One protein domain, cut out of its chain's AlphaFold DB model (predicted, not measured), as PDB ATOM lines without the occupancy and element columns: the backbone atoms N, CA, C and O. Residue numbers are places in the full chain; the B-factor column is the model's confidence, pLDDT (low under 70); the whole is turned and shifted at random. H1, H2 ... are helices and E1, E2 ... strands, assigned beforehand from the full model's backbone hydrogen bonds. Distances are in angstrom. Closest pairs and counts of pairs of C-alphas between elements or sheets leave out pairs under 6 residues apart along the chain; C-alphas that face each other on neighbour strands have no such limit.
ATOM      1  N   MET A 488     130.632 198.567 242.575       94.06
ATOM      2  CA  MET A 488     129.674 199.257 241.729       94.06
ATOM      3  C   MET A 488     129.987 199.007 240.261       94.06
ATOM      4  O   MET A 488     131.149 198.921 239.881       94.06
ATOM      5  N   THR A 489     128.953 198.917 239.433       95.44
ATOM      6  CA  THR A 489     129.077 199.026 237.978       95.44
ATOM      7  C   THR A 489     128.430 200.322 237.518       95.44
ATOM      8  O   THR A 489     127.481 200.812 238.139       95.44
ATOM      9  N   ALA A 490     128.963 200.890 236.440       95.62
ATOM     10  CA  ALA A 490     128.387 202.042 235.767       95.62
ATOM     11  C   ALA A 490     128.278 201.726 234.278       95.62
ATOM     12  O   ALA A 490     129.290 201.639 233.583       95.62
ATOM     13  N   ASP A 491     127.046 201.569 233.809       96.31
ATOM     14  CA  ASP A 491     126.740 201.186 232.436       96.31
ATOM     15  C   ASP A 491     126.051 202.358 231.732       96.31
ATOM     16  O   ASP A 491     125.017 202.849 232.191       96.31
ATOM     17  N   LEU A 492     126.626 202.836 230.629       95.62
ATOM     18  CA  LEU A 492     126.012 203.882 229.811       95.62
ATOM     19  C   LEU A 492     124.784 203.311 229.086       95.62
ATOM     20  O   LEU A 492     124.906 202.369 228.304       95.62
ATOM     21  N   ILE A 493     123.609 203.889 229.336       96.38
ATOM     22  CA  ILE A 493     122.341 203.505 228.702       96.38
ATOM     23  C   ILE A 493     122.105 204.316 227.422       96.38
ATOM     24  O   ILE A 493     121.721 203.746 226.401       96.38
ATOM     25  N   ASP A 494     122.298 205.638 227.476       93.31
ATOM     26  CA  ASP A 494     121.966 206.569 226.389       93.31
ATOM     27  C   ASP A 494     122.841 207.837 226.458       93.31
ATOM     28  O   ASP A 494     123.129 208.296 227.567       93.31
ATOM     29  N   PRO A 495     123.258 208.424 225.323       92.00
ATOM     30  CA  PRO A 495     123.237 207.850 223.981       92.00
ATOM     31  C   PRO A 495     124.295 206.758 223.813       92.00
ATOM     32  O   PRO A 495     125.333 206.767 224.466       92.00
ATOM     33  N   ALA A 496     124.068 205.838 222.873       86.75
ATOM     34  CA  ALA A 496     125.045 204.799 222.528       86.75
ATOM     35  C   ALA A 496     126.381 205.369 222.005       86.75
ATOM     36  O   ALA A 496     127.398 204.680 221.998       86.75
ATOM     37  N   THR A 497     126.377 206.619 221.536       84.31
ATOM     38  CA  THR A 497     127.551 207.319 221.009       84.31
ATOM     39  C   THR A 497     127.589 208.738 221.582       84.31
ATOM     40  O   THR A 497     127.054 209.655 220.961       84.31
ATOM     41  N   PRO A 498     128.158 208.917 222.787       91.50
ATOM     42  CA  PRO A 498     128.236 210.209 223.466       91.50
ATOM     43  C   PRO A 498     128.949 211.278 222.650       91.50
ATOM     44  O   PRO A 498     130.076 211.073 222.207       91.50
ATOM     45  N   MET A 499     128.347 212.455 222.525       87.75
ATOM     46  CA  MET A 499     128.951 213.660 221.957       87.75
ATOM     47  C   MET A 499     129.047 214.762 223.026       87.75
ATOM     48  O   MET A 499     128.232 214.810 223.951       87.75
ATOM     49  N   PRO A 500     130.016 215.692 222.929       89.69
ATOM     50  CA  PRO A 500     130.007 216.893 223.759       89.69
ATOM     51  C   PRO A 500     128.689 217.671 223.633       89.69
ATOM     52  O   PRO A 500     128.278 218.040 222.534       89.69
ATOM     53  N   GLY A 501     128.056 217.974 224.765       88.31
ATOM     54  CA  GLY A 501     126.742 218.622 224.836       88.31
ATOM     55  C   GLY A 501     125.580 217.656 225.073       88.31
ATOM     56  O   GLY A 501     124.494 218.117 225.425       88.31
ATOM     57  N   ASP A 502     125.803 216.348 224.935       92.50
ATOM     58  CA  ASP A 502     124.787 215.340 225.216       92.50
ATOM     59  C   ASP A 502     124.519 215.201 226.716       92.50
ATOM     60  O   ASP A 502     125.379 215.440 227.575       92.50
ATOM     61  N   GLN A 503     123.309 214.743 227.017       95.44
ATOM     62  CA  GLN A 503     122.926 214.240 228.323       95.44
ATOM     63  C   GLN A 503     123.159 212.727 228.349       95.44
ATOM     64  O   GLN A 503     122.521 211.996 227.599       95.44
ATOM     65  N   LEU A 504     124.064 212.264 229.210       95.44
ATOM     66  CA  LEU A 504     124.393 210.848 229.354       95.44
ATOM     67  C   LEU A 504     123.560 210.234 230.480       95.44
ATOM     68  O   LEU A 504     123.563 210.743 231.601       95.44
ATOM     69  N   LEU A 505     122.865 209.136 230.209       97.12
ATOM     70  CA  LEU A 505     122.111 208.365 231.190       97.12
ATOM     71  C   LEU A 505     122.904 207.113 231.567       97.12
ATOM     72  O   LEU A 505     123.133 206.252 230.722       97.12
ATOM     73  N   TYR A 506     123.290 206.992 232.833       97.25
ATOM     74  CA  TYR A 506     124.010 205.834 233.361       97.25
ATOM     75  C   TYR A 506     123.130 204.997 234.281       97.25
ATOM     76  O   TYR A 506     122.441 205.550 235.133       97.25
ATOM     77  N   SER A 507     123.211 203.671 234.166       97.50
ATOM     78  CA  SER A 507     122.755 202.735 235.194       97.50
ATOM     79  C   SER A 507     123.898 202.494 236.171       97.50
ATOM     80  O   SER A 507     124.941 201.965 235.788       97.50
ATOM     81  N   LEU A 508     123.712 202.893 237.425       97.00
ATOM     82  CA  LEU A 508     124.662 202.640 238.502       97.00
ATOM     83  C   LEU A 508     124.112 201.524 239.378       97.00
ATOM     84  O   LEU A 508     123.017 201.659 239.923       97.00
ATOM     85  N   ASN A 509     124.860 200.432 239.519       96.94
ATOM     86  CA  ASN A 509     124.418 199.249 240.254       96.94
ATOM     87  C   ASN A 509     125.451 198.872 241.309       96.94
ATOM     88  O   ASN A 509     126.578 198.527 240.969       96.94
ATOM     89  N   MET A 510     125.069 198.893 242.587       95.06
ATOM     90  CA  MET A 510     125.896 198.307 243.637       95.06
ATOM     91  C   MET A 510     125.810 196.780 243.573       95.06
ATOM     92  O   MET A 510     124.715 196.209 243.576       95.06
ATOM     93  N   VAL A 511     126.964 196.120 243.543       91.25
ATOM     94  CA  VAL A 511     127.096 194.662 243.499       91.25
ATOM     95  C   VAL A 511     127.681 194.179 244.825       91.25
ATOM     96  O   VAL A 511     128.703 194.673 245.290       91.25
ATOM     97  N   GLY A 512     127.023 193.203 245.450       86.56
ATOM     98  CA  GLY A 512     127.429 192.654 246.744       86.56
ATOM     99  C   GLY A 512     126.465 192.987 247.883       86.56
ATOM    100  O   GLY A 512     125.283 193.270 247.672       86.56
ATOM    101  N   ASP A 513     126.965 192.869 249.109       83.50
ATOM    102  CA  ASP A 513     126.150 192.847 250.322       83.50
ATOM    103  C   ASP A 513     125.892 194.272 250.835       83.50
ATOM    104  O   ASP A 513     126.605 194.792 251.690       83.50
ATOM    105  N   THR A 514     124.880 194.940 250.285       88.94
ATOM    106  CA  THR A 514     124.516 196.305 250.704       88.94
ATOM    107  C   THR A 514     123.848 196.324 252.082       88.94
ATOM    108  O   THR A 514     123.178 195.375 252.508       88.94
ATOM    109  N   ARG A 515     123.982 197.434 252.814       89.00
ATOM    110  CA  ARG A 515     123.308 197.596 254.106       89.00
ATOM    111  C   ARG A 515     121.801 197.752 253.884       89.00
ATOM    112  O   ARG A 515     121.338 198.731 253.303       89.00
ATOM    113  N   SER A 516     121.029 196.769 254.348       90.12
ATOM    114  CA  SER A 516     119.573 196.743 254.179       90.12
ATOM    115  C   SER A 516     118.909 197.991 254.768       90.12
ATOM    116  O   SER A 516     118.951 198.213 255.977       90.12
ATOM    117  N   GLY A 517     118.210 198.745 253.917       90.75
ATOM    118  CA  GLY A 517     117.411 199.907 254.312       90.75
ATOM    119  C   GLY A 517     118.198 201.198 254.543       90.75
ATOM    120  O   GLY A 517     117.568 202.169 254.974       90.75
ATOM    121  N   ALA A 518     119.503 201.187 254.256       91.56
ATOM    122  CA  ALA A 518     120.366 202.360 254.252       91.56
ATOM    123  C   ALA A 518     119.949 203.364 253.175       91.56
ATOM    124  O   ALA A 518     119.435 202.988 252.117       91.56
ATOM    125  N   ASP A 519     120.188 204.633 253.474       94.12
ATOM    126  CA  ASP A 519     119.982 205.751 252.568       94.12
ATOM    127  C   ASP A 519     121.291 206.045 251.814       94.12
ATOM    128  O   ASP A 519     122.330 206.287 252.424       94.12
ATOM    129  N   TYR A 520     121.254 205.997 250.482       93.25
ATOM    130  CA  TYR A 520     122.408 206.188 249.603       93.25
ATOM    131  C   TYR A 520     122.250 207.415 248.713       93.25
ATOM    132  O   TYR A 520     121.155 207.730 248.255       93.25
ATOM    133  N   MET A 521     123.362 208.062 248.393       92.31
ATOM    134  CA  MET A 521     123.452 209.075 247.344       92.31
ATOM    135  C   MET A 521     124.517 208.658 246.342       92.31
ATOM    136  O   MET A 521     125.639 208.332 246.729       92.31
ATOM    137  N   TYR A 522     124.173 208.695 245.060       94.06
ATOM    138  CA  TYR A 522     125.100 208.360 243.991       94.06
ATOM    139  C   TYR A 522     125.654 209.629 243.376       94.06
ATOM    140  O   TYR A 522     124.928 210.604 243.193       94.06
ATOM    141  N   ILE A 523     126.939 209.599 243.057       90.88
ATOM    142  CA  ILE A 523     127.681 210.707 242.472       90.88
ATOM    143  C   ILE A 523     128.419 210.182 241.246       90.88
ATOM    144  O   ILE A 523     129.001 209.100 241.297       90.88
ATOM    145  N   ALA A 524     128.423 210.958 240.166       92.62
ATOM    146  CA  ALA A 524     129.246 210.710 238.992       92.62
ATOM    147  C   ALA A 524     130.012 211.977 238.601       92.62
ATOM    148  O   ALA A 524     129.443 213.071 238.558       92.62
ATOM    149  N   ALA A 525     131.288 211.812 238.279       89.69
ATOM    150  CA  ALA A 525     132.161 212.855 237.770       89.69
ATOM    151  C   ALA A 525     132.895 212.343 236.529       89.69
ATOM    152  O   ALA A 525     133.434 211.237 236.530       89.69
ATOM    153  N   MET A 526     132.917 213.152 235.476       90.38
ATOM    154  CA  MET A 526     133.536 212.800 234.204       90.38
ATOM    155  C   MET A 526     134.661 213.775 233.878       90.38
ATOM    156  O   MET A 526     134.410 214.972 233.734       90.38
ATOM    157  N   ILE A 527     135.885 213.260 233.772       85.94
ATOM    158  CA  ILE A 527     137.137 214.024 233.725       85.94
ATOM    159  C   ILE A 527     137.891 213.669 232.436       85.94
ATOM    160  O   ILE A 527     138.054 212.479 232.166       85.94
ATOM    161  N   PRO A 528     138.350 214.640 231.623       85.94
ATOM    162  CA  PRO A 528     139.184 214.335 230.460       85.94
ATOM    163  C   PRO A 528     140.432 213.556 230.890       85.94
ATOM    164  O   PRO A 528     141.145 214.004 231.782       85.94
ATOM    165  N   GLU A 529     140.737 212.423 230.253       84.06
ATOM    166  CA  GLU A 529     141.871 211.571 230.658       84.06
ATOM    167  C   GLU A 529     143.210 212.324 230.590       84.06
ATOM    168  O   GLU A 529     144.047 212.202 231.475       84.06
ATOM    169  N   LYS A 530     143.381 213.181 229.578       78.81
ATOM    170  CA  LYS A 530     144.566 214.044 229.434       78.81
ATOM    171  C   LYS A 530     144.745 215.063 230.568       78.81
ATOM    172  O   LYS A 530     145.850 215.551 230.759       78.81
ATOM    173  N   ASP A 531     143.657 215.407 231.254       78.94
ATOM    174  CA  ASP A 531     143.650 216.343 232.377       78.94
ATOM    175  C   ASP A 531     143.728 215.568 233.712       78.94
ATOM    176  O   ASP A 531     143.781 216.172 234.779       78.94
ATOM    177  N   TYR A 532     143.755 214.230 233.660       74.31
ATOM    178  CA  TYR A 532     143.912 213.333 234.802       74.31
ATOM    179  C   TYR A 532     145.396 213.012 235.052       74.31
ATOM    180  O   TYR A 532     145.842 211.865 235.021       74.31
ATOM    181  N   SER A 533     146.186 214.059 235.278       68.38
ATOM    182  CA  SER A 533     147.588 213.990 235.708       68.38
ATOM    183  C   SER A 533     147.774 214.888 236.923       68.38
ATOM    184  O   SER A 533     147.163 215.953 236.949       68.38
ATOM    185  N   ILE A 569     137.276 219.685 260.600       35.66
ATOM    186  CA  ILE A 569     138.564 219.903 259.932       35.66
ATOM    187  C   ILE A 569     138.553 221.316 259.360       35.66
ATOM    188  O   ILE A 569     137.870 221.603 258.382       35.66
ATOM    189  N   ILE A 570     139.322 222.198 259.984       40.69
ATOM    190  CA  ILE A 570     139.607 223.537 259.491       40.69
ATOM    191  C   ILE A 570     140.771 223.402 258.515       40.69
ATOM    192  O   ILE A 570     141.932 223.393 258.913       40.69
ATOM    193  N   VAL A 571     140.462 223.308 257.227       36.16
ATOM    194  CA  VAL A 571     141.438 223.623 256.183       36.16
ATOM    195  C   VAL A 571     141.365 225.135 255.996       36.16
ATOM    196  O   VAL A 571     140.367 225.637 255.485       36.16
ATOM    197  N   LYS A 572     142.364 225.894 256.453       39.22
ATOM    198  CA  LYS A 572     142.496 227.294 256.041       39.22
ATOM    199  C   LYS A 572     143.209 227.301 254.693       39.22
ATOM    200  O   LYS A 572     144.409 227.072 254.582       39.22
ATOM    201  N   GLY A 573     142.442 227.503 253.634       35.59
ATOM    202  CA  GLY A 573     143.047 227.904 252.374       35.59
ATOM    203  C   GLY A 573     143.587 229.327 252.501       35.59
ATOM    204  O   GLY A 573     143.223 230.067 253.420       35.59
ATOM    205  N   THR A 574     144.361 229.760 251.512       34.94
ATOM    206  CA  THR A 574     144.675 231.184 251.283       34.94
ATOM    207  C   THR A 574     143.416 232.068 251.219       34.94
ATOM    208  O   THR A 574     143.496 233.261 251.482       34.94
ATOM    209  N   ASN A 575     142.234 231.474 250.989       35.97
ATOM    210  CA  ASN A 575     140.934 232.148 250.915       35.97
ATOM    211  C   ASN A 575     139.981 231.908 252.112       35.97
ATOM    212  O   ASN A 575     138.786 232.177 251.996       35.97
ATOM    213  N   GLY A 576     140.470 231.439 253.267       38.69
ATOM    214  CA  GLY A 576     139.680 231.350 254.506       38.69
ATOM    215  C   GLY A 576     139.459 229.934 255.051       38.69
ATOM    216  O   GLY A 576     140.003 228.959 254.543       38.69
ATOM    217  N   THR A 577     138.701 229.850 256.150       38.28
ATOM    218  CA  THR A 577     138.389 228.615 256.897       38.28
ATOM    219  C   THR A 577     137.089 227.988 256.388       38.28
ATOM    220  O   THR A 577     136.049 228.643 256.446       38.28
ATOM    221  N   TYR A 578     137.138 226.737 255.927       44.72
ATOM    222  CA  TYR A 578     135.962 225.992 255.456       44.72
ATOM    223  C   TYR A 578     135.335 225.149 256.577       44.72
ATOM    224  O   TYR A 578     136.051 224.556 257.384       44.72
ATOM    225  N   TYR A 579     134.001 225.091 256.610       40.50
ATOM    226  CA  TYR A 579     133.212 224.259 257.523       40.50
ATOM    227  C   TYR A 579     132.309 223.354 256.683       40.50
ATOM    228  O   TYR A 579     131.512 223.862 255.901       40.50
ATOM    229  N   PHE A 580     132.437 222.038 256.830       40.09
ATOM    230  CA  PHE A 580     131.541 221.074 256.191       40.09
ATOM    231  C   PHE A 580     130.379 220.793 257.152       40.09
ATOM    232  O   PHE A 580     130.585 220.138 258.174       40.09
ATOM    233  N   ASP A 581     129.189 221.323 256.862       46.84
ATOM    234  CA  ASP A 581     127.945 220.944 257.548       46.84
ATOM    235  C   ASP A 581     127.292 219.769 256.799       46.84
ATOM    236  O   ASP A 581     127.325 219.706 255.570       46.84
ATOM    237  N   GLU A 582     126.711 218.819 257.529       45.66
ATOM    238  CA  GLU A 582     126.139 217.567 257.008       45.66
ATOM    239  C   GLU A 582     124.982 217.836 256.026       45.66
ATOM    240  O   GLU A 582     124.833 217.131 255.027       45.66
ATOM    241  N   ASP A 583     124.243 218.931 256.236       46.62
ATOM    242  CA  ASP A 583     123.132 219.356 255.375       46.62
ATOM    243  C   ASP A 583     123.582 220.171 254.135       46.62
ATOM    244  O   ASP A 583     122.815 220.308 253.175       46.62
ATOM    245  N   SER A 584     124.813 220.711 254.113       57.56
ATOM    246  CA  SER A 584     125.349 221.522 253.000       57.56
ATOM    247  C   SER A 584     126.488 220.856 252.229       57.56
ATOM    248  O   SER A 584     126.760 221.270 251.103       57.56
ATOM    249  N   ALA A 585     127.093 219.788 252.758       56.22
ATOM    250  CA  ALA A 585     128.290 219.154 252.210       56.22
ATOM    251  C   ALA A 585     128.161 218.754 250.735       56.22
ATOM    252  O   ALA A 585     129.130 218.844 249.992       56.22
ATOM    253  N   VAL A 586     126.970 218.356 250.277       53.47
ATOM    254  CA  VAL A 586     126.731 218.022 248.862       53.47
ATOM    255  C   VAL A 586     126.772 219.258 247.977       53.47
ATOM    256  O   VAL A 586     127.382 219.224 246.911       53.47
ATOM    257  N   ASN A 587     126.138 220.346 248.415       57.62
ATOM    258  CA  ASN A 587     126.128 221.608 247.682       57.62
ATOM    259  C   ASN A 587     127.506 222.273 247.727       57.62
ATOM    260  O   ASN A 587     127.923 222.844 246.725       57.62
ATOM    261  N   ASP A 588     128.220 222.159 248.846       63.25
ATOM    262  CA  ASP A 588     129.576 222.682 249.010       63.25
ATOM    263  C   ASP A 588     130.572 221.870 248.182       63.25
ATOM    264  O   ASP A 588     131.392 222.453 247.481       63.25
ATOM    265  N   LEU A 589     130.442 220.538 248.156       59.81
ATOM    266  CA  LEU A 589     131.225 219.667 247.282       59.81
ATOM    267  C   LEU A 589     130.919 219.950 245.810       59.81
ATOM    268  O   LEU A 589     131.838 220.074 245.011       59.81
ATOM    269  N   GLN A 590     129.647 220.102 245.437       59.06
ATOM    270  CA  GLN A 590     129.259 220.482 244.078       59.06
ATOM    271  C   GLN A 590     129.817 221.848 243.687       59.06
ATOM    272  O   GLN A 590     130.340 221.985 242.587       59.06
ATOM    273  N   GLN A 591     129.707 222.857 244.552       62.22
ATOM    274  CA  GLN A 591     130.241 224.190 244.280       62.22
ATOM    275  C   GLN A 591     131.760 224.162 244.174       62.22
ATOM    276  O   GLN A 591     132.280 224.694 243.203       62.22
ATOM    277  N   MET A 592     132.440 223.471 245.090       59.50
ATOM    278  CA  MET A 592     133.887 223.255 245.073       59.50
ATOM    279  C   MET A 592     134.336 222.553 243.789       59.50
ATOM    280  O   MET A 592     135.300 222.970 243.154       59.50
ATOM    281  N   LEU A 593     133.619 221.506 243.372       56.50
ATOM    282  CA  LEU A 593     133.911 220.812 242.125       56.50
ATOM    283  C   LEU A 593     133.639 221.725 240.919       56.50
ATOM    284  O   LEU A 593     134.451 221.809 240.008       56.50
ATOM    285  N   MET A 594     132.527 222.458 240.894       55.84
ATOM    286  CA  MET A 594     132.182 223.336 239.770       55.84
ATOM    287  C   MET A 594     133.065 224.583 239.659       55.84
ATOM    288  O   MET A 594     133.200 225.113 238.557       55.84
ATOM    289  N   SER A 595     133.631 225.077 240.755       58.06
ATOM    290  CA  SER A 595     134.470 226.273 240.771       58.06
ATOM    291  C   SER A 595     135.921 225.963 240.403       58.06
ATOM    292  O   SER A 595     136.483 226.648 239.547       58.06
ATOM    293  N   GLU A 596     136.488 224.886 240.950       54.56
ATOM    294  CA  GLU A 596     137.866 224.463 240.678       54.56
ATOM    295  C   GLU A 596     137.962 223.761 239.325       54.56
ATOM    296  O   GLU A 596     138.739 224.148 238.445       54.56
ATOM    297  N   PHE A 597     137.060 222.809 239.085       55.19
ATOM    298  CA  PHE A 597     136.934 222.180 237.780       55.19
ATOM    299  C   PHE A 597     136.099 223.018 236.819       55.19
ATOM    300  O   PHE A 597     135.873 222.584 235.706       55.19
ATOM    301  N   GLY A 598     135.679 224.240 237.157       54.12
ATOM    302  CA  GLY A 598     135.083 225.154 236.176       54.12
ATOM    303  C   GLY A 598     136.044 225.489 235.030       54.12
ATOM    304  O   GLY A 598     135.607 225.788 233.917       54.12
ATOM    305  N   ARG A 599     137.357 225.399 235.297       56.16
ATOM    306  CA  ARG A 599     138.435 225.522 234.302       56.16
ATOM    307  C   ARG A 599     138.708 224.219 233.553       56.16
ATOM    308  O   ARG A 599     139.178 224.267 232.419       56.16
ATOM    309  N   LEU A 600     138.440 223.086 234.191       59.41
ATOM    310  CA  LEU A 600     138.616 221.758 233.622       59.41
ATOM    311  C   LEU A 600     137.311 221.368 232.914       59.41
ATOM    312  O   LEU A 600     136.217 221.784 233.275       59.41
ATOM    313  N   ASN A 601     137.372 220.613 231.829       73.50
ATOM    314  CA  ASN A 601     136.148 220.240 231.115       73.50
ATOM    315  C   ASN A 601     135.443 219.076 231.837       73.50
ATOM    316  O   ASN A 601     135.274 218.013 231.253       73.50
ATOM    317  N   VAL A 602     135.077 219.259 233.110       80.31
ATOM    318  CA  VAL A 602     134.447 218.236 233.956       80.31
ATOM    319  C   VAL A 602     132.930 218.378 233.947       80.31
ATOM    320  O   VAL A 602     132.385 219.486 233.974       80.31
ATOM    321  N   SER A 603     132.250 217.232 233.919       86.25
ATOM    322  CA  SER A 603     130.802 217.129 234.137       86.25
ATOM    323  C   SER A 603     130.524 216.392 235.437       86.25
ATOM    324  O   SER A 603     131.226 215.437 235.763       86.25
ATOM    325  N   PHE A 604     129.501 216.828 236.170       87.81
ATOM    326  CA  PHE A 604     129.137 216.274 237.471       87.81
ATOM    327  C   PHE A 604     127.630 216.053 237.561       87.81
ATOM    328  O   PHE A 604     126.851 216.863 237.054       87.81
ATOM    329  N   ALA A 605     127.224 214.985 238.238       90.06
ATOM    330  CA  ALA A 605     125.835 214.736 238.590       90.06
ATOM    331  C   ALA A 605     125.727 213.921 239.881       90.06
ATOM    332  O   ALA A 605     126.646 213.196 240.261       90.06
ATOM    333  N   ASN A 606     124.583 214.038 240.551       92.00
ATOM    334  CA  ASN A 606     124.231 213.204 241.691       92.00
ATOM    335  C   ASN A 606     122.743 212.844 241.685       92.00
ATOM    336  O   ASN A 606     121.938 213.461 240.983       92.00
ATOM    337  N   THR A 607     122.379 211.825 242.458       92.69
ATOM    338  CA  THR A 607     120.977 211.513 242.752       92.69
ATOM    339  C   THR A 607     120.526 212.200 244.034       92.69
ATOM    340  O   THR A 607     121.332 212.536 244.900       92.69
ATOM    341  N   SER A 608     119.211 212.308 244.225       91.44
ATOM    342  CA  SER A 608     118.669 212.441 245.575       91.44
ATOM    343  C   SER A 608     119.019 211.211 246.419       91.44
ATOM    344  O   SER A 608     119.279 210.127 245.884       91.44
ATOM    345  N   VAL A 609     118.952 211.365 247.740       91.19
ATOM    346  CA  VAL A 609     119.067 210.243 248.674       91.19
ATOM    347  C   VAL A 609     117.991 209.191 248.373       91.19
ATOM    348  O   VAL A 609     116.824 209.525 248.151       91.19
ATOM    349  N   THR A 610     118.383 207.920 248.320       94.94
ATOM    350  CA  THR A 610     117.527 206.795 247.936       94.94
ATOM    351  C   THR A 610     117.950 205.497 248.616       94.94
ATOM    352  O   THR A 610     119.122 205.268 248.875       94.94
ATOM    353  N   LYS A 611     116.994 204.593 248.842       95.88
ATOM    354  CA  LYS A 611     117.257 203.239 249.368       95.88
ATOM    355  C   LYS A 611     117.554 202.207 248.284       95.88
ATOM    356  O   LYS A 611     117.723 201.027 248.581       95.88
ATOM    357  N   LEU A 612     117.523 202.629 247.022       95.38
ATOM    358  CA  LEU A 612     117.774 201.754 245.888       95.38
ATOM    359  C   LEU A 612     119.274 201.488 245.756       95.38
ATOM    360  O   LEU A 612     120.093 202.400 245.851       95.38
ATOM    361  N   THR A 613     119.612 200.232 245.486       95.81
ATOM    362  CA  THR A 613     120.978 199.778 245.171       95.81
ATOM    363  C   THR A 613     121.293 199.858 243.676       95.81
ATOM    364  O   THR A 613     122.386 199.507 243.250       95.81
ATOM    365  N   SER A 614     120.307 200.273 242.882       97.00
ATOM    366  CA  SER A 614     120.373 200.471 241.439       97.00
ATOM    367  C   SER A 614     119.641 201.765 241.108       97.00
ATOM    368  O   SER A 614     118.491 201.945 241.528       97.00
ATOM    369  N   VAL A 615     120.310 202.681 240.416       97.38
ATOM    370  CA  VAL A 615     119.755 203.984 240.037       97.38
ATOM    371  C   VAL A 615     120.117 204.329 238.605       97.38
ATOM    372  O   VAL A 615     121.140 203.894 238.082       97.38
ATOM    373  N   GLU A 616     119.290 205.164 237.990       97.75
ATOM    374  CA  GLU A 616     119.656 205.866 236.769       97.75
ATOM    375  C   GLU A 616     120.131 207.275 237.132       97.75
ATOM    376  O   GLU A 616     119.460 207.995 237.877       97.75
ATOM    377  N   LEU A 617     121.296 207.665 236.625       96.38
ATOM    378  CA  LEU A 617     121.902 208.967 236.869       96.38
ATOM    379  C   LEU A 617     122.122 209.694 235.542       96.38
ATOM    380  O   LEU A 617     122.738 209.166 234.620       96.38
ATOM    381  N   GLN A 618     121.615 210.923 235.460       96.81
ATOM    382  CA  GLN A 618     121.763 211.787 234.293       96.81
ATOM    383  C   GLN A 618     122.945 212.736 234.479       96.81
ATOM    384  O   GLN A 618     122.929 213.585 235.369       96.81
ATOM    385  N   LEU A 619     123.937 212.627 233.603       94.44
ATOM    386  CA  LEU A 619     125.139 213.445 233.564       94.44
ATOM    387  C   LEU A 619     125.117 214.337 232.315       94.44
ATOM    388  O   LEU A 619     125.232 213.851 231.196       94.44
ATOM    389  N   ASN A 620     124.996 215.651 232.495       92.12
ATOM    390  CA  ASN A 620     124.992 216.594 231.374       92.12
ATOM    391  C   ASN A 620     126.419 216.984 230.990       92.12
ATOM    392  O   ASN A 620     127.134 217.564 231.811       92.12
ATOM    393  N   THR A 621     126.811 216.719 229.746       92.25
ATOM    394  CA  THR A 621     128.094 217.176 229.201       92.25
ATOM    395  C   THR A 621     127.963 218.584 228.625       92.25
ATOM    396  O   THR A 621     126.894 218.994 228.172       92.25
ATOM    397  N   LYS A 622     129.040 219.376 228.651       87.38
ATOM    398  CA  LYS A 622     129.043 220.708 228.026       87.38
ATOM    399  C   LYS A 622     129.437 220.575 226.556       87.38
ATOM    400  O   LYS A 622     130.394 219.878 226.236       87.38
ATOM    401  N   ALA A 623     128.793 221.335 225.671       84.19
ATOM    402  CA  ALA A 623     129.161 221.383 224.249       84.19
ATOM    403  C   ALA A 623     130.608 221.866 224.002       84.19
ATOM    404  O   ALA A 623     131.169 221.643 222.936       84.19
ATOM    405  N   THR A 624     131.223 222.534 224.985       83.62
ATOM    406  CA  THR A 624     132.621 222.993 224.940       83.62
ATOM    407  C   THR A 624     133.635 221.924 225.342       83.62
ATOM    408  O   THR A 624     134.836 222.182 225.274       83.62
ATOM    409  N   MET A 625     133.184 220.756 225.814       85.88
ATOM    410  CA  MET A 625     134.083 219.667 226.184       85.88
ATOM    411  C   MET A 625     134.806 219.148 224.932       85.88
ATOM    412  O   MET A 625     134.163 218.963 223.899       85.88
ATOM    413  N   PRO A 626     136.132 218.927 224.977       84.62
ATOM    414  CA  PRO A 626     136.838 218.330 223.853       84.62
ATOM    415  C   PRO A 626     136.347 216.900 223.602       84.62
ATOM    416  O   PRO A 626     135.991 216.174 224.522       84.62
ATOM    417  N   THR A 627     136.369 216.460 222.348       85.50
ATOM    418  CA  THR A 627     136.225 215.033 222.036       85.50
ATOM    419  C   THR A 627     137.443 214.266 222.551       85.50
ATOM    420  O   THR A 627     138.560 214.792 222.506       85.50
ATOM    421  N   GLY A 628     137.261 213.019 222.970       86.94
ATOM    422  CA  GLY A 628     138.336 212.153 223.444       86.94
ATOM    423  C   GLY A 628     137.881 211.231 224.567       86.94
ATOM    424  O   GLY A 628     136.690 211.136 224.859       86.94
ATOM    425  N   ARG A 629     138.848 210.565 225.198       88.50
ATOM    426  CA  ARG A 629     138.600 209.683 226.335       88.50
ATOM    427  C   ARG A 629     138.428 210.469 227.626       88.50
ATOM    428  O   ARG A 629     139.220 211.359 227.948       88.50
ATOM    429  N   TYR A 630     137.403 210.098 228.372       90.38
ATOM    430  CA  TYR A 630     137.101 210.605 229.694       90.38
ATOM    431  C   TYR A 630     137.093 209.465 230.690       90.38
ATOM    432  O   TYR A 630     136.557 208.391 230.432       90.38
ATOM    433  N   MET A 631     137.642 209.735 231.858       90.44
ATOM    434  CA  MET A 631     137.427 208.927 233.036       90.44
ATOM    435  C   MET A 631     136.066 209.263 233.632       90.44
ATOM    436  O   MET A 631     135.780 210.429 233.902       90.44
ATOM    437  N   LEU A 632     135.248 208.247 233.875       92.81
ATOM    438  CA  LEU A 632     134.021 208.350 234.646       92.81
ATOM    439  C   LEU A 632     134.261 207.738 236.023       92.81
ATOM    440  O   LEU A 632     134.337 206.516 236.167       92.81
ATOM    441  N   LEU A 633     134.344 208.589 237.037       91.88
ATOM    442  CA  LEU A 633     134.341 208.161 238.423       91.88
ATOM    443  C   LEU A 633     132.919 208.199 238.962       91.88
ATOM    444  O   LEU A 633     132.213 209.198 238.839       91.88
ATOM    445  N   THR A 634     132.527 207.123 239.622       93.62
ATOM    446  CA  THR A 634     131.214 206.976 240.231       93.62
ATOM    447  C   THR A 634     131.374 206.519 241.677       93.62
ATOM    448  O   THR A 634     132.214 205.674 241.986       93.62
ATOM    449  N   LEU A 635     130.564 207.076 242.574       92.88
ATOM    450  CA  LEU A 635     130.584 206.795 244.011       92.88
ATOM    451  C   LEU A 635     129.155 206.580 244.517       92.88
ATOM    452  O   LEU A 635     128.243 207.295 244.100       92.88
ATOM    453  N   ALA A 636     128.975 205.660 245.460       94.25
ATOM    454  CA  ALA A 636     127.773 205.552 246.280       94.25
ATOM    455  C   ALA A 636     128.134 205.880 247.734       94.25
ATOM    456  O   ALA A 636     128.993 205.229 248.331       94.25
ATOM    457  N   LEU A 637     127.492 206.899 248.301       89.88
ATOM    458  CA  LEU A 637     127.705 207.349 249.675       89.88
ATOM    459  C   LEU A 637     126.568 206.870 250.569       89.88
ATOM    460  O   LEU A 637     125.413 207.225 250.334       89.88
ATOM    461  N   ASP A 638     126.898 206.123 251.616       88.12
ATOM    462  CA  ASP A 638     125.962 205.749 252.673       88.12
ATOM    463  C   ASP A 638     125.743 206.956 253.601       88.12
ATOM    464  O   ASP A 638     126.649 207.375 254.322       88.12
ATOM    465  N   GLN A 639     124.540 207.526 253.568       87.38
ATOM    466  CA  GLN A 639     124.186 208.751 254.287       87.38
ATOM    467  C   GLN A 639     124.046 208.550 255.794       87.38
ATOM    468  O   GLN A 639     124.288 209.489 256.542       87.38
ATOM    469  N   ASP A 640     123.716 207.346 256.276       84.81
ATOM    470  CA  ASP A 640     123.614 207.143 257.728       84.81
ATOM    471  C   ASP A 640     124.989 206.996 258.387       84.81
ATOM    472  O   ASP A 640     125.091 207.037 259.614       84.81
ATOM    473  N   THR A 641     126.033 206.708 257.607       83.50
ATOM    474  CA  THR A 641     127.397 206.495 258.115       83.50
ATOM    475  C   THR A 641     128.408 207.517 257.604       83.50
ATOM    476  O   THR A 641     129.506 207.593 258.157       83.50
ATOM    477  N   GLY A 642     128.072 208.279 256.562       79.19
ATOM    478  CA  GLY A 642     128.991 209.187 255.879       79.19
ATOM    479  C   GLY A 642     130.172 208.467 255.217       79.19
ATOM    480  O   GLY A 642     131.255 209.045 255.112       79.19
ATOM    481  N   LYS A 643     130.013 207.188 254.849       81.94
ATOM    482  CA  LYS A 643     131.070 206.348 254.258       81.94
ATOM    483  C   LYS A 643     130.834 206.089 252.773       81.94
ATOM    484  O   LYS A 643     129.711 206.173 252.278       81.94
ATOM    485  N   ILE A 644     131.909 205.739 252.068       86.38
ATOM    486  CA  ILE A 644     131.847 205.273 250.681       86.38
ATOM    487  C   ILE A 644     131.384 203.811 250.691       86.38
ATOM    488  O   ILE A 644     132.144 202.911 251.046       86.38
ATOM    489  N   ALA A 645     130.133 203.583 250.296       91.12
ATOM    490  CA  ALA A 645     129.540 202.252 250.219       91.12
ATOM    491  C   ALA A 645     130.088 201.455 249.032       91.12
ATOM    492  O   ALA A 645     130.315 200.250 249.151       91.12
ATOM    493  N   ALA A 646     130.302 202.139 247.906       93.62
ATOM    494  CA  ALA A 646     130.869 201.579 246.691       93.62
ATOM    495  C   ALA A 646     131.527 202.672 245.836       93.62
ATOM    496  O   ALA A 646     131.139 203.843 245.887       93.62
ATOM    497  N   ILE A 647     132.513 202.283 245.036       92.38
ATOM    498  CA  ILE A 647     133.223 203.149 244.094       92.38
ATOM    499  C   ILE A 647     133.467 202.367 242.810       92.38
ATOM    500  O   ILE A 647     133.705 201.161 242.845       92.38
ATOM    501  N   ASN A 648     133.387 203.056 241.683       93.75
ATOM    502  CA  ASN A 648     133.720 202.504 240.386       93.75
ATOM    503  C   ASN A 648     134.365 203.569 239.517       93.75
ATOM    504  O   ASN A 648     133.992 204.745 239.559       93.75
ATOM    505  N   GLN A 649     135.298 203.125 238.692       92.81
ATOM    506  CA  GLN A 649     135.912 203.938 237.669       92.81
ATOM    507  C   GLN A 649     135.819 203.195 236.345       92.81
ATOM    508  O   GLN A 649     136.204 202.035 236.231       92.81
ATOM    509  N   THR A 650     135.301 203.883 235.341       93.62
ATOM    510  CA  THR A 650     135.240 203.393 233.967       93.62
ATOM    511  C   THR A 650     135.640 204.518 233.019       93.62
ATOM    512  O   THR A 650     136.041 205.601 233.455       93.62
ATOM    513  N   TYR A 651     135.554 204.269 231.720       92.94
ATOM    514  CA  TYR A 651     135.880 205.240 230.690       92.94
ATOM    515  C   TYR A 651     134.696 205.458 229.760       92.94
ATOM    516  O   TYR A 651     133.925 204.544 229.472       92.94
ATOM    517  N   VAL A 652     134.579 206.687 229.274       92.94
ATOM    518  CA  VAL A 652     133.625 207.078 228.244       92.94
ATOM    519  C   VAL A 652     134.358 207.891 227.192       92.94
ATOM    520  O   VAL A 652     135.077 208.837 227.502       92.94
ATOM    521  N   ASP A 653     134.192 207.511 225.934       90.06
ATOM    522  CA  ASP A 653     134.795 208.221 224.819       90.06
ATOM    523  C   ASP A 653     133.760 209.196 224.237       90.06
ATOM    524  O   ASP A 653     132.768 208.786 223.636       90.06
ATOM    525  N   LEU A 654     133.975 210.501 224.431       90.19
ATOM    526  CA  LEU A 654     133.137 211.539 223.834       90.19
ATOM    527  C   LEU A 654     133.568 211.824 222.399       90.19
ATOM    528  O   LEU A 654     134.743 212.060 222.108       90.19
ATOM    529  N   GLY A 655     132.596 211.904 221.504       85.88
ATOM    530  CA  GLY A 655     132.813 212.212 220.103       85.88
ATOM    531  C   GLY A 655     133.385 211.058 219.298       85.88
ATOM    532  O   GLY A 655     133.653 211.268 218.119       85.88
TER     533      GLY A 655
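AT A GLANCE: This is residues 488 to 533 and 569 to 655 of the 834 residues of an uncharacterized protein of Methanocella paludicola (strain DSM 17711 / JCM 13418 / NBRC 101707 / SANAE) (UniProt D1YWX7). Two antiparallel sheets lie face to face as a sandwich, E5, E3, E7, E8 making one layer and E1, E2, E6 the other, their strands crossed at 42 degrees. The helix H1 lies near the E5 edge of the four-stranded sheet and only grazes it, while the short strand E4 lies well away from the sandwich, folding back on residues 576 to 577 as a small hairpin. The printed part has 133 residues with one named helix and eight named strands, in the order E1, E2, E3, E4, H1, E5, E6, E7, E8, and its class is mostly strand. It is compact, with a radius of gyration of the C-alphas of 15.6 A, and the C-alphas span 42 by 39 by 22 A.

IN THESE COORDINATES: E1, residues 488 to 494, begins at C-alpha 488 (129.674, 199.257, 241.729) and is 18.7 A long. E2, residues 503 to 511, is 25.1 A long, and E3, residues 520 to 528, is 26.7 A long. After the cut comes E4, residues 569 to 573, whose first C-alpha is at (138.564, 219.903, 259.932). H1 is residues 585 to 596, 15.9 A from first to last C-alpha, and is followed by E5, residues 603 to 606. E6, residues 614 to 620, measures 19.6 A, and E7, residues 628 to 638, measures 32.4 A. E8, residues 643 to 654, is the longest strand by residues; it bends by 56 degrees at residue 646 and ends at C-alpha 654 (133.137, 211.539, 223.834).

HOW THE PARTS SIT: The larger sheet runs E5, E3, E7, E8, with E5 and E8 as edge strands, and is strongly twisted. E3 and E7 are antiparallel at 162 degrees, with N 523 and O 635 2.8 A apart, within hydrogen-bond range. E7 and E8 form a hairpin, antiparallel at 163 degrees, with N 632 and O 650 at 2.8 A. E5 and E3 are antiparallel at 175 degrees, with N 605 and O 524 at 2.9 A. The smaller sheet runs E1, E2, E6, and is only just strongly twisted, its C-alphas lying up to 4.3 A off the best plane. E1 and E2 form a hairpin, antiparallel at 152 degrees, with N 491 and O 507 at 2.9 A. E2 and E6 are antiparallel at 153 degrees, with N 506 and O 617 at 2.9 A. The parts of the two sheets that face each other are 8.6 A centre to centre, their best planes 14 degrees apart. Across the sandwich, the closest C-alphas of E5 and E6 are those of Ala 605 and Leu 619, 5.2 A apart, and those of E1 and E8 are Met 488 and Asn 648, 5.4 A apart. H1 only grazes the larger sheet, with its residues 586 to 594; its closest C-alpha pair with E5 is Gln 590 and Phe 604, 7.8 A apart. Each O i to N i+4 pair in H1 is within hydrogen-bond range. E4 is apart from E3 and from H1, and it pairs with no named strand.

THE WHOLE: The two C-alphas farthest apart are those of Ala 496 and Gly 576, at 44.1 A. Residues 534 to 568 are not printed, and C-alphas 533 and 569 stand 26.5 A apart across this cut. Of the links that are printed whole, E4 to H1 is long, with 11 residues, and E7 to E8 is tight, with 4. The mean pLDDT of the printed part is 80.4; residue 533 and residues 569 to 600 are under 70, and E4 has a mean of 37.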